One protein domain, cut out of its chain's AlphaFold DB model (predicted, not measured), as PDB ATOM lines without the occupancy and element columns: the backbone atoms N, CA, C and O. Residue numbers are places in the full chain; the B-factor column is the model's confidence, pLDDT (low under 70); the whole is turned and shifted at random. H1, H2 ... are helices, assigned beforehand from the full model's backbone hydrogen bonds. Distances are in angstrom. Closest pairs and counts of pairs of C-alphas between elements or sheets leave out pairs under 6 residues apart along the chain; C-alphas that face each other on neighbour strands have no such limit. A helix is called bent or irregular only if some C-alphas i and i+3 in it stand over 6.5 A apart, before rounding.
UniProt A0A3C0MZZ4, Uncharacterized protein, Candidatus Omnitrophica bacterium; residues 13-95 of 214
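What this domain is: This is residues 13 to 95 of the 214 residues of an uncharacterized protein of Candidatus Omnitrophica bacterium (UniProt A0A3C0MZZ4). Two helices make a long, narrow V with unequal arms: H1 runs to the closed end, a tight link turns the backbone, and the much longer H2 folds back and makes the length. Residues 13 to 30 and 56 to 95 stand free. The printed part has 83 residues with two named helices, H1 then H2, and no named strand; its class is all helix. It is extended, with a radius of gyration of the C-alphas of 22.4 A, and spans 79 by 21 by 14 A, a rod.

Where its parts are: Find C-alpha 14 at (32.318, 24.700, 46.575); from there H1, residues 14 to 40, runs 40.0 A. Go on to C-alpha 45 at (65.984, -0.504, 59.848), where H2, residues 45 to 95, begins; it runs 76.4 A to C-alpha 95 at (15.052, 33.420, 14.047). H2 is neither bent nor irregular, but only just: C-alphas 92 and 95 are 6.2 A apart.

How they stand to each other: H1 and H2 are near each other, with 5 pairs of C-alphas within 10 A. Every O i to N i+4 pair is within hydrogen-bond range in H1, and 44 of 47 in H2.

The domain as a whole: The C-alphas farthest apart, Cys 43 and Asn 95, are 78.9 A apart. The printed part has no cut. Look for pLDDT under 70 at residues 41 to 43 and 94 to 95.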
ATOM      1  N   ILE A  13      29.487  22.207  44.568       72.62
ATOM      2  CA  ILE A  13      30.893  22.057  44.150       72.62
ATOM      3  C   ILE A  13      31.835  22.716  45.170       72.62
ATOM      4  O   ILE A  13      32.788  22.091  45.635       72.62
ATOM      5  N   MET A  14      31.498  23.921  45.633       73.81
ATOM      6  CA  MET A  14      32.318  24.700  46.575       73.81
ATOM      7  C   MET A  14      32.630  23.978  47.915       73.81
ATOM      8  O   MET A  14      33.763  24.039  48.400       73.81
ATOM      9  N   PRO A  15      31.691  23.227  48.536       78.06
ATOM     10  CA  PRO A  15      31.986  22.446  49.740       78.06
ATOM     11  C   PRO A  15      32.978  21.298  49.507       78.06
ATOM     12  O   PRO A  15      33.663  20.881  50.444       78.06
ATOM     13  N   ILE A  16      33.042  20.762  48.287       74.69
ATOM     14  CA  ILE A  16      33.945  19.665  47.923       74.69
ATOM     15  C   ILE A  16      35.360  20.213  47.739       74.69
ATOM     16  O   ILE A  16      36.293  19.662  48.323       74.69
ATOM     17  N   GLU A  17      35.516  21.342  47.047       76.19
ATOM     18  CA  GLU A  17      36.810  22.022  46.879       76.19
ATOM     19  C   GLU A  17      37.456  22.358  48.229       76.19
ATOM     20  O   GLU A  17      38.617  22.022  48.475       76.19
ATOM     21  N   ASN A  18      36.674  22.904  49.165       76.69
ATOM     22  CA  ASN A  18      37.150  23.206  50.517       76.69
ATOM     23  C   ASN A  18      37.584  21.950  51.292       76.69
ATOM     24  O   ASN A  18      38.574  21.975  52.033       76.69
ATOM     25  N   LYS A  19      36.877  20.825  51.123       81.38
ATOM     26  CA  LYS A  19      37.275  19.543  51.726       81.38
ATOM     27  C   LYS A  19      38.569  19.017  51.106       81.38
ATOM     28  O   LYS A  19      39.454  18.603  51.858       81.38
ATOM     29  N   CYS A  20      38.713  19.088  49.783       76.94
ATOM     30  CA  CYS A  20      39.930  18.695  49.073       76.94
ATOM     31  C   CYS A  20      41.137  19.526  49.523       76.94
ATOM     32  O   CYS A  20      42.157  18.955  49.910       76.94
ATOM     33  N   ALA A  21      40.999  20.852  49.603       79.25
ATOM     34  CA  ALA A  21      42.052  21.742  50.094       79.25
ATOM     35  C   ALA A  21      42.462  21.412  51.543       79.25
ATOM     36  O   ALA A  21      43.649  21.348  51.879       79.25
ATOM     37  N   LYS A  22      41.488  21.125  52.416       87.12
ATOM     38  CA  LYS A  22      41.749  20.740  53.813       87.12
ATOM     39  C   LYS A  22      42.483  19.401  53.922       87.12
ATOM     40  O   LYS A  22      43.378  19.264  54.758       87.12
ATOM     41  N   ILE A  23      42.118  18.418  53.099       81.56
ATOM     42  CA  ILE A  23      42.797  17.116  53.043       81.56
ATOM     43  C   ILE A  23      44.226  17.289  52.519       81.56
ATOM     44  O   ILE A  23      45.159  16.776  53.136       81.56
ATOM     45  N   HIS A  24      44.418  18.075  51.461       79.94
ATOM     46  CA  HIS A  24      45.733  18.356  50.890       79.94
ATOM     47  C   HIS A  24      46.687  18.981  51.923       79.94
ATOM     48  O   HIS A  24      47.795  18.489  52.141       79.94
ATOM     49  N   ASN A  25      46.216  19.984  52.670       83.06
ATOM     50  CA  ASN A  25      46.995  20.604  53.746       83.06
ATOM     51  C   ASN A  25      47.358  19.616  54.870       83.06
ATOM     52  O   ASN A  25      48.472  19.662  55.403       83.06
ATOM     53  N   LYS A  26      46.458  18.682  55.211       85.56
ATOM     54  CA  LYS A  26      46.762  17.609  56.172       85.56
ATOM     55  C   LYS A  26      47.848  16.673  55.648       85.56
ATOM     56  O   LYS A  26      48.770  16.369  56.403       85.56
ATOM     57  N   ILE A  27      47.786  16.271  54.379       80.69
ATOM     58  CA  ILE A  27      48.809  15.423  53.750       80.69
ATOM     59  C   ILE A  27      50.178  16.111  53.806       80.69
ATOM     60  O   ILE A  27      51.135  15.506  54.286       80.69
ATOM     61  N   ILE A  28      50.261  17.396  53.444       82.19
ATOM     62  CA  ILE A  28      51.508  18.177  53.535       82.19
ATOM     63  C   ILE A  28      52.034  18.211  54.979       82.19
ATOM     64  O   ILE A  28      53.236  18.057  55.220       82.19
ATOM     65  N   SER A  29      51.153  18.409  55.964       85.69
ATOM     66  CA  SER A  29      51.554  18.430  57.375       85.69
ATOM     67  C   SER A  29      52.102  17.076  57.844       85.69
ATOM     68  O   SER A  29      53.142  17.032  58.502       85.69
ATOM     69  N   LEU A  30      51.470  15.971  57.432       82.88
ATOM     70  CA  LEU A  30      51.909  14.613  57.744       82.88
ATOM     71  C   LEU A  30      53.255  14.305  57.091       82.88
ATOM     72  O   LEU A  30      54.155  13.822  57.772       82.88
ATOM     73  N   GLN A  31      53.450  14.681  55.824       80.81
ATOM     74  CA  GLN A  31      54.735  14.538  55.135       80.81
ATOM     75  C   GLN A  31      55.866  15.276  55.871       80.81
ATOM     76  O   GLN A  31      56.961  14.735  56.036       80.81
ATOM     77  N   LYS A  32      55.608  16.486  56.393       87.25
ATOM     78  CA  LYS A  32      56.585  17.229  57.212       87.25
ATOM     79  C   LYS A  32      56.925  16.502  58.515       87.25
ATOM     80  O   LYS A  32      58.094  16.484  58.907       87.25
ATOM     81  N   VAL A  33      55.934  15.918  59.192       87.00
ATOM     82  CA  VAL A  33      56.144  15.138  60.426       87.00
ATOM     83  C   VAL A  33      56.933  13.865  60.131       87.00
ATOM     84  O   VAL A  33      57.927  13.604  60.807       87.00
ATOM     85  N   MET A  34      56.572  13.131  59.078       77.69
ATOM     86  CA  MET A  34      57.283  11.926  58.646       77.69
ATOM     87  C   MET A  34      58.752  12.224  58.338       77.69
ATOM     88  O   MET A  34      59.623  11.527  58.843       77.69
ATOM     89  N   LYS A  35      59.051  13.326  57.639       81.56
ATOM     90  CA  LYS A  35      60.432  13.754  57.352       81.56
ATOM     91  C   LYS A  35      61.234  14.095  58.617       81.56
ATOM     92  O   LYS A  35      62.448  13.904  58.660       81.56
ATOM     93  N   LYS A  36      60.579  14.605  59.672       85.81
ATOM     94  CA  LYS A  36      61.219  14.825  60.985       85.81
ATOM     95  C   LYS A  36      61.491  13.510  61.714       85.81
ATOM     96  O   LYS A  36      62.544  13.386  62.336       85.81
ATOM     97  N   ILE A  37      60.558  12.559  61.649       81.25
ATOM     98  CA  ILE A  37      60.714  11.228  62.252       81.25
ATOM     99  C   ILE A  37      61.830  10.462  61.541       81.25
ATOM    100  O   ILE A  37      62.709   9.947  62.216       81.25
ATOM    101  N   GLU A  38      61.868  10.486  60.207       78.25
ATOM    102  CA  GLU A  38      62.899   9.844  59.385       78.25
ATOM    103  C   GLU A  38      64.314  10.306  59.767       78.25
ATOM    104  O   GLU A  38      65.205   9.482  59.972       78.25
ATOM    105  N   LYS A  39      64.507  11.619  59.970       81.38
ATOM    106  CA  LYS A  39      65.780  12.177  60.459       81.38
ATOM    107  C   LYS A  39      66.174  11.672  61.850       81.38
ATOM    108  O   LYS A  39      67.361  11.613  62.148       81.38
ATOM    109  N   LYS A  40      65.205  11.339  62.709       80.12
ATOM    110  CA  LYS A  40      65.453  10.812  64.062       80.12
ATOM    111  C   LYS A  40      65.582   9.289  64.094       80.12
ATOM    112  O   LYS A  40      66.242   8.760  64.980       80.12
ATOM    113  N   SER A  41      64.973   8.579  63.146       68.62
ATOM    114  CA  SER A  41      64.891   7.116  63.122       68.62
ATOM    115  C   SER A  41      65.963   6.455  62.253       68.62
ATOM    116  O   SER A  41      65.831   5.275  61.929       68.62
ATOM    117  N   VAL A  42      67.016   7.186  61.864       62.97
ATOM    118  CA  VAL A  42      68.074   6.721  60.945       62.97
ATOM    119  C   VAL A  42      68.674   5.372  61.375       62.97
ATOM    120  O   VAL A  42      69.049   4.586  60.508       62.97
ATOM    121  N   CYS A  43      68.652   5.043  62.671       65.25
ATOM    122  CA  CYS A  43      69.211   3.806  63.219       65.25
ATOM    123  C   CYS A  43      68.241   2.606  63.308       65.25
ATOM    124  O   CYS A  43      68.679   1.531  63.705       65.25
ATOM    125  N   ASN A  44      66.951   2.729  62.959       71.19
ATOM    126  CA  ASN A  44      65.989   1.619  63.073       71.19
ATOM    127  C   ASN A  44      65.519   1.121  61.693       71.19
ATOM    128  O   ASN A  44      64.601   1.669  61.081       71.19
ATOM    129  N   VAL A  45      66.181   0.071  61.194       73.12
ATOM    130  CA  VAL A  45      65.984  -0.504  59.848       73.12
ATOM    131  C   VAL A  45      64.559  -1.042  59.642       73.12
ATOM    132  O   VAL A  45      64.001  -0.878  58.556       73.12
ATOM    133  N   ALA A  46      63.928  -1.599  60.682       74.81
ATOM    134  CA  ALA A  46      62.573  -2.158  60.602       74.81
ATOM    135  C   ALA A  46      61.504  -1.091  60.291       74.81
ATOM    136  O   ALA A  46      60.589  -1.327  59.502       74.81
ATOM    137  N   TRP A  47      61.655   0.118  60.839       75.75
ATOM    138  CA  TRP A  47      60.712   1.218  60.604       75.75
ATOM    139  C   TRP A  47      60.778   1.768  59.178       75.75
ATOM    140  O   TRP A  47      59.760   2.199  58.638       75.75
ATOM    141  N   ARG A  48      61.950   1.712  58.535       75.19
ATOM    142  CA  ARG A  48      62.127   2.191  57.156       75.19
ATOM    143  C   ARG A  48      61.314   1.364  56.152       75.19
ATOM    144  O   ARG A  48      60.727   1.931  55.236       75.19
ATOM    145  N   GLY A  49      61.231   0.045  56.348       80.50
ATOM    146  CA  GLY A  49      60.470  -0.855  55.472       80.50
ATOM    147  C   GLY A  49      58.962  -0.592  55.505       80.50
ATOM    148  O   GLY A  49      58.340  -0.427  54.454       80.50
ATOM    149  N   LEU A  50      58.387  -0.476  56.707       81.69
ATOM    150  CA  LEU A  50      56.962  -0.174  56.894       81.69
ATOM    151  C   LEU A  50      56.589   1.192  56.313       81.69
ATOM    152  O   LEU A  50      55.577   1.324  55.626       81.69
ATOM    153  N   LEU A  51      57.432   2.200  56.543       78.56
ATOM    154  CA  LEU A  51      57.179   3.560  56.081       78.56
ATOM    155  C   LEU A  51      57.274   3.661  54.549       78.56
ATOM    156  O   LEU A  51      56.406   4.269  53.929       78.56
ATOM    157  N   ASN A  52      58.243   2.981  53.927       80.12
ATOM    158  CA  ASN A  52      58.345   2.897  52.466       80.12
ATOM    159  C   ASN A  52      57.148   2.174  51.835       80.12
ATOM    160  O   ASN A  52      56.639   2.618  50.807       80.12
ATOM    161  N   SER A  53      56.673   1.088  52.452       83.56
ATOM    162  CA  SER A  53      55.485   0.366  51.982       83.56
ATOM    163  C   SER A  53      54.225   1.236  52.070       83.56
ATOM    164  O   SER A  53      53.491   1.353  51.087       83.56
ATOM    165  N   ALA A  54      54.025   1.934  53.192       79.25
ATOM    166  CA  ALA A  54      52.892   2.837  53.382       79.25
ATOM    167  C   ALA A  54      52.917   4.025  52.403       79.25
ATOM    168  O   ALA A  54      51.904   4.330  51.774       79.25
ATOM    169  N   VAL A  55      54.079   4.663  52.216       80.56
ATOM    170  CA  VAL A  55      54.246   5.764  51.250       80.56
ATOM    171  C   VAL A  55      53.988   5.283  49.823       80.56
ATOM    172  O   VAL A  55      53.329   5.982  49.053       80.56
ATOM    173  N   LYS A  56      54.447   4.077  49.467       84.44
ATOM    174  CA  LYS A  56      54.176   3.483  48.154       84.44
ATOM    175  C   LYS A  56      52.674   3.275  47.929       84.44
ATOM    176  O   LYS A  56      52.169   3.714  46.897       84.44
ATOM    177  N   GLY A  57      51.961   2.706  48.905       87.44
ATOM    178  CA  GLY A  57      50.508   2.518  48.828       87.44
ATOM    179  C   GLY A  57      49.739   3.839  48.708       87.44
ATOM    180  O   GLY A  57      48.823   3.957  47.898       87.44
ATOM    181  N   MET A  58      50.161   4.876  49.440       80.19
ATOM    182  CA  MET A  58      49.575   6.215  49.313       80.19
ATOM    183  C   MET A  58      49.806   6.825  47.924       80.19
ATOM    184  O   MET A  58      48.875   7.383  47.352       80.19
ATOM    185  N   ASN A  59      51.010   6.701  47.360       82.50
ATOM    186  CA  ASN A  59      51.321   7.215  46.020       82.50
ATOM    187  C   ASN A  59      50.556   6.477  44.911       82.50
ATOM    188  O   ASN A  59      50.233   7.059  43.880       82.50
ATOM    189  N   GLU A  60      50.280   5.186  45.088       89.56
ATOM    190  CA  GLU A  60      49.430   4.422  44.170       89.56
ATOM    191  C   GLU A  60      47.970   4.885  44.244       89.56
ATOM    192  O   GLU A  60      47.380   5.163  43.201       89.56
ATOM    193  N   ALA A  61      47.424   5.083  45.448       82.44
ATOM    194  CA  ALA A  61      46.072   5.619  45.628       82.44
ATOM    195  C   ALA A  61      45.917   7.050  45.081       82.44
ATOM    196  O   ALA A  61      44.885   7.389  44.504       82.44
ATOM    197  N   LEU A  62      46.947   7.887  45.235       81.69
ATOM    198  CA  LEU A  62      46.935   9.266  44.744       81.69
ATOM    199  C   LEU A  62      46.953   9.313  43.208       81.69
ATOM    200  O   LEU A  62      46.173  10.054  42.619       81.69
ATOM    201  N   ARG A  63      47.734   8.433  42.565       84.25
ATOM    202  CA  ARG A  63      47.721   8.261  41.103       84.25
ATOM    203  C   ARG A  63      46.394   7.711  40.569       84.25
ATOM    204  O   ARG A  63      45.993   8.082  39.471       84.25
ATOM    205  N   ASP A  64      45.706   6.831  41.308       89.69
ATOM    206  CA  ASP A  64      44.359   6.367  40.917       89.69
ATOM    207  C   ASP A  64      43.337   7.513  40.958       89.69
ATOM    208  O   ASP A  64      42.522   7.662  40.047       89.69
ATOM    209  N   LEU A  65      43.416   8.368  41.983       79.56
ATOM    210  CA  LEU A  65      42.570   9.557  42.096       79.56
ATOM    211  C   LEU A  65      42.831  10.568  40.977       79.56
ATOM    212  O   LEU A  65      41.865  11.062  40.397       79.56
ATOM    213  N   GLU A  66      44.095  10.846  40.649       86.00
ATOM    214  CA  GLU A  66      44.463  11.734  39.535       86.00
ATOM    215  C   GLU A  66      43.850  11.252  38.213       86.00
ATOM    216  O   GLU A  66      43.178  12.026  37.534       86.00
ATOM    217  N   LYS A  67      43.946   9.950  37.906       88.56
ATOM    218  CA  LYS A  67      43.332   9.365  36.699       88.56
ATOM    219  C   LYS A  67      41.812   9.521  36.653       88.56
ATOM    220  O   LYS A  67      41.248   9.783  35.594       88.56
ATOM    221  N   ARG A  68      41.125   9.342  37.787       88.25
ATOM    222  CA  ARG A  68      39.666   9.545  37.859       88.25
ATOM    223  C   ARG A  68      39.291  11.005  37.626       88.25
ATOM    224  O   ARG A  68      38.252  11.269  37.033       88.25
ATOM    225  N   LEU A  69      40.123  11.935  38.087       81.88
ATOM    226  CA  LEU A  69      39.896  13.367  37.932       81.88
ATOM    227  C   LEU A  69      40.081  13.803  36.471       81.88
ATOM    228  O   LEU A  69      39.207  14.478  35.935       81.88
ATOM    229  N   GLU A  70      41.127  13.314  35.797       87.25
ATOM    230  CA  GLU A  70      41.329  13.511  34.351       87.25
ATOM    231  C   GLU A  70      40.159  12.956  33.523       87.25
ATOM    232  O   GLU A  70      39.717  13.584  32.560       87.25
ATOM    233  N   HIS A  71      39.614  11.799  33.915       87.44
ATOM    234  CA  HIS A  71      38.450  11.219  33.244       87.44
ATOM    235  C   HIS A  71      37.199  12.099  33.384       87.44
ATOM    236  O   HIS A  71      36.506  12.340  32.398       87.44
ATOM    237  N   ILE A  72      36.949  12.640  34.581       79.94
ATOM    238  CA  ILE A  72      35.826  13.556  34.834       79.94
ATOM    239  C   ILE A  72      35.985  14.859  34.037       79.94
ATOM    240  O   ILE A  72      35.010  15.359  33.478       79.94
ATOM    241  N   GLU A  73      37.196  15.415  33.947       83.50
ATOM    242  CA  GLU A  73      37.443  16.611  33.129       83.50
ATOM    243  C   GLU A  73      37.145  16.376  31.643       83.50
ATOM    244  O   GLU A  73      36.638  17.276  30.966       83.50
ATOM    245  N   LEU A  74      37.438  15.178  31.130       88.62
ATOM    246  CA  LEU A  74      37.131  14.812  29.751       88.62
ATOM    247  C   LEU A  74      35.615  14.736  29.521       88.62
ATOM    248  O   LEU A  74      35.120  15.352  28.576       88.62
ATOM    249  N   GLU A  75      34.877  14.070  30.414       85.00
ATOM    250  CA  GLU A  75      33.411  14.003  30.341       85.00
ATOM    251  C   GLU A  75      32.791  15.408  30.369       85.00
ATOM    252  O   GLU A  75      31.920  15.726  29.559       85.00
ATOM    253  N   LEU A  76      33.277  16.297  31.246       80.81
ATOM    254  CA  LEU A  76      32.797  17.681  31.320       80.81
ATOM    255  C   LEU A  76      33.060  18.467  30.028       80.81
ATOM    256  O   LEU A  76      32.192  19.229  29.595       80.81
ATOM    257  N   LYS A  77      34.221  18.276  29.387       87.38
ATOM    258  CA  LYS A  77      34.524  18.897  28.086       87.38
ATOM    259  C   LYS A  77      33.577  18.400  26.999       87.38
ATOM    260  O   LYS A  77      33.059  19.223  26.246       87.38
ATOM    261  N   GLU A  78      33.305  17.098  26.943       89.56
ATOM    262  CA  GLU A  78      32.344  16.536  25.990       89.56
ATOM    263  C   GLU A  78      30.938  17.108  26.213       89.56
ATOM    264  O   GLU A  78      30.324  17.610  25.270       89.56
ATOM    265  N   PHE A  79      30.455  17.146  27.460       86.00
ATOM    266  CA  PHE A  79      29.160  17.754  27.790       86.00
ATOM    267  C   PHE A  79      29.083  19.234  27.400       86.00
ATOM    268  O   PHE A  79      28.055  19.677  26.883       86.00
ATOM    269  N   MET A  80      30.155  19.999  27.614       83.50
ATOM    270  CA  MET A  80      30.197  21.418  27.259       83.50
ATOM    271  C   MET A  80      30.134  21.627  25.741       83.50
ATOM    272  O   MET A  80      29.410  22.510  25.278       83.50
ATOM    273  N   VAL A  81      30.819  20.788  24.957       91.50
ATOM    274  CA  VAL A  81      30.741  20.811  23.486       91.50
ATOM    275  C   VAL A  81      29.329  20.460  23.014       91.50
ATOM    276  O   VAL A  81      28.769  21.182  22.189       91.50
ATOM    277  N   PHE A  82      28.709  19.415  23.570       89.44
ATOM    278  CA  PHE A  82      27.324  19.057  23.243       89.44
ATOM    279  C   PHE A  82      26.339  20.186  23.565       89.44
ATOM    280  O   PHE A  82      25.494  20.518  22.731       89.44
ATOM    281  N   ALA A  83      26.461  20.811  24.739       89.25
ATOM    282  CA  ALA A  83      25.623  21.941  25.130       89.25
ATOM    283  C   ALA A  83      25.807  23.141  24.188       89.25
ATOM    284  O   ALA A  83      24.823  23.763  23.790       89.25
ATOM    285  N   PHE A  84      27.045  23.436  23.784       90.50
ATOM    286  CA  PHE A  84      27.341  24.515  22.844       90.50
ATOM    287  C   PHE A  84      26.716  24.263  21.466       90.50
ATOM    288  O   PHE A  84      26.042  25.141  20.932       90.50
ATOM    289  N   VAL A  85      26.860  23.053  20.914       92.06
ATOM    290  CA  VAL A  85      26.236  22.670  19.633       92.06
ATOM    291  C   VAL A  85      24.705  22.734  19.720       92.06
ATOM    292  O   VAL A  85      24.044  23.230  18.803       92.06
ATOM    293  N   PHE A  86      24.122  22.287  20.835       88.62
ATOM    294  CA  PHE A  86      22.680  22.370  21.076       88.62
ATOM    295  C   PHE A  86      22.177  23.821  21.162       88.62
ATOM    296  O   PHE A  86      21.156  24.161  20.570       88.62
ATOM    297  N   LEU A  87      22.914  24.707  21.836       87.50
ATOM    298  CA  LEU A  87      22.589  26.136  21.887       87.50
ATOM    299  C   LEU A  87      22.718  26.805  20.514       87.50
ATOM    300  O   LEU A  87      21.849  27.590  20.139       87.50
ATOM    301  N   LEU A  88      23.768  26.481  19.753       88.38
ATOM    302  CA  LEU A  88      24.011  27.069  18.436       88.38
ATOM    303  C   LEU A  88      22.930  26.649  17.431       88.38
ATOM    304  O   LEU A  88      22.386  27.486  16.715       88.38
ATOM    305  N   SER A  89      22.569  25.362  17.424       86.12
ATOM    306  CA  SER A  89      21.446  24.854  16.629       86.12
ATOM    307  C   SER A  89      20.120  25.488  17.057       86.12
ATOM    308  O   SER A  89      19.388  25.981  16.203       86.12
ATOM    309  N   GLY A  90      19.842  25.580  18.361       82.75
ATOM    310  CA  GLY A  90      18.661  26.271  18.886       82.75
ATOM    311  C   GLY A  90      18.576  27.736  18.444       82.75
ATOM    312  O   GLY A  90      17.515  28.184  18.018       82.75
ATOM    313  N   ALA A  91      19.693  28.470  18.453       82.75
ATOM    314  CA  ALA A  91      19.749  29.858  17.993       82.75
ATOM    315  C   ALA A  91      19.394  30.007  16.502       82.75
ATOM    316  O   ALA A  91      18.717  30.965  16.130       82.75
ATOM    317  N   LEU A  92      19.775  29.041  15.655       81.69
ATOM    318  CA  LEU A  92      19.395  29.032  14.239       81.69
ATOM    319  C   LEU A  92      17.884  28.826  14.044       81.69
ATOM    320  O   LEU A  92      17.296  29.448  13.161       81.69
ATOM    321  N   PHE A  93      17.236  28.025  14.897       74.19
ATOM    322  CA  PHE A  93      15.781  27.814  14.858       74.19
ATOM    323  C   PHE A  93      14.968  28.968  15.471       74.19
ATOM    324  O   PHE A  93      13.779  29.109  15.177       74.19
ATOM    325  N   LEU A  94      15.579  29.824  16.294       61.91
ATOM    326  CA  LEU A  94      14.882  30.911  16.993       61.91
ATOM    327  C   LEU A  94      14.699  32.194  16.165       61.91
ATOM    328  O   LEU A  94      13.918  33.056  16.567       61.91
ATOM    329  N   ASN A  95      15.291  32.297  14.971       63.88
ATOM    330  CA  ASN A  95      15.052  33.420  14.047       63.88
ATOM    331  C   ASN A  95      13.663  33.398  13.368       63.88
ATOM    332  O   ASN A  95      13.375  34.258  12.542       63.88
TER     333      ASN A  95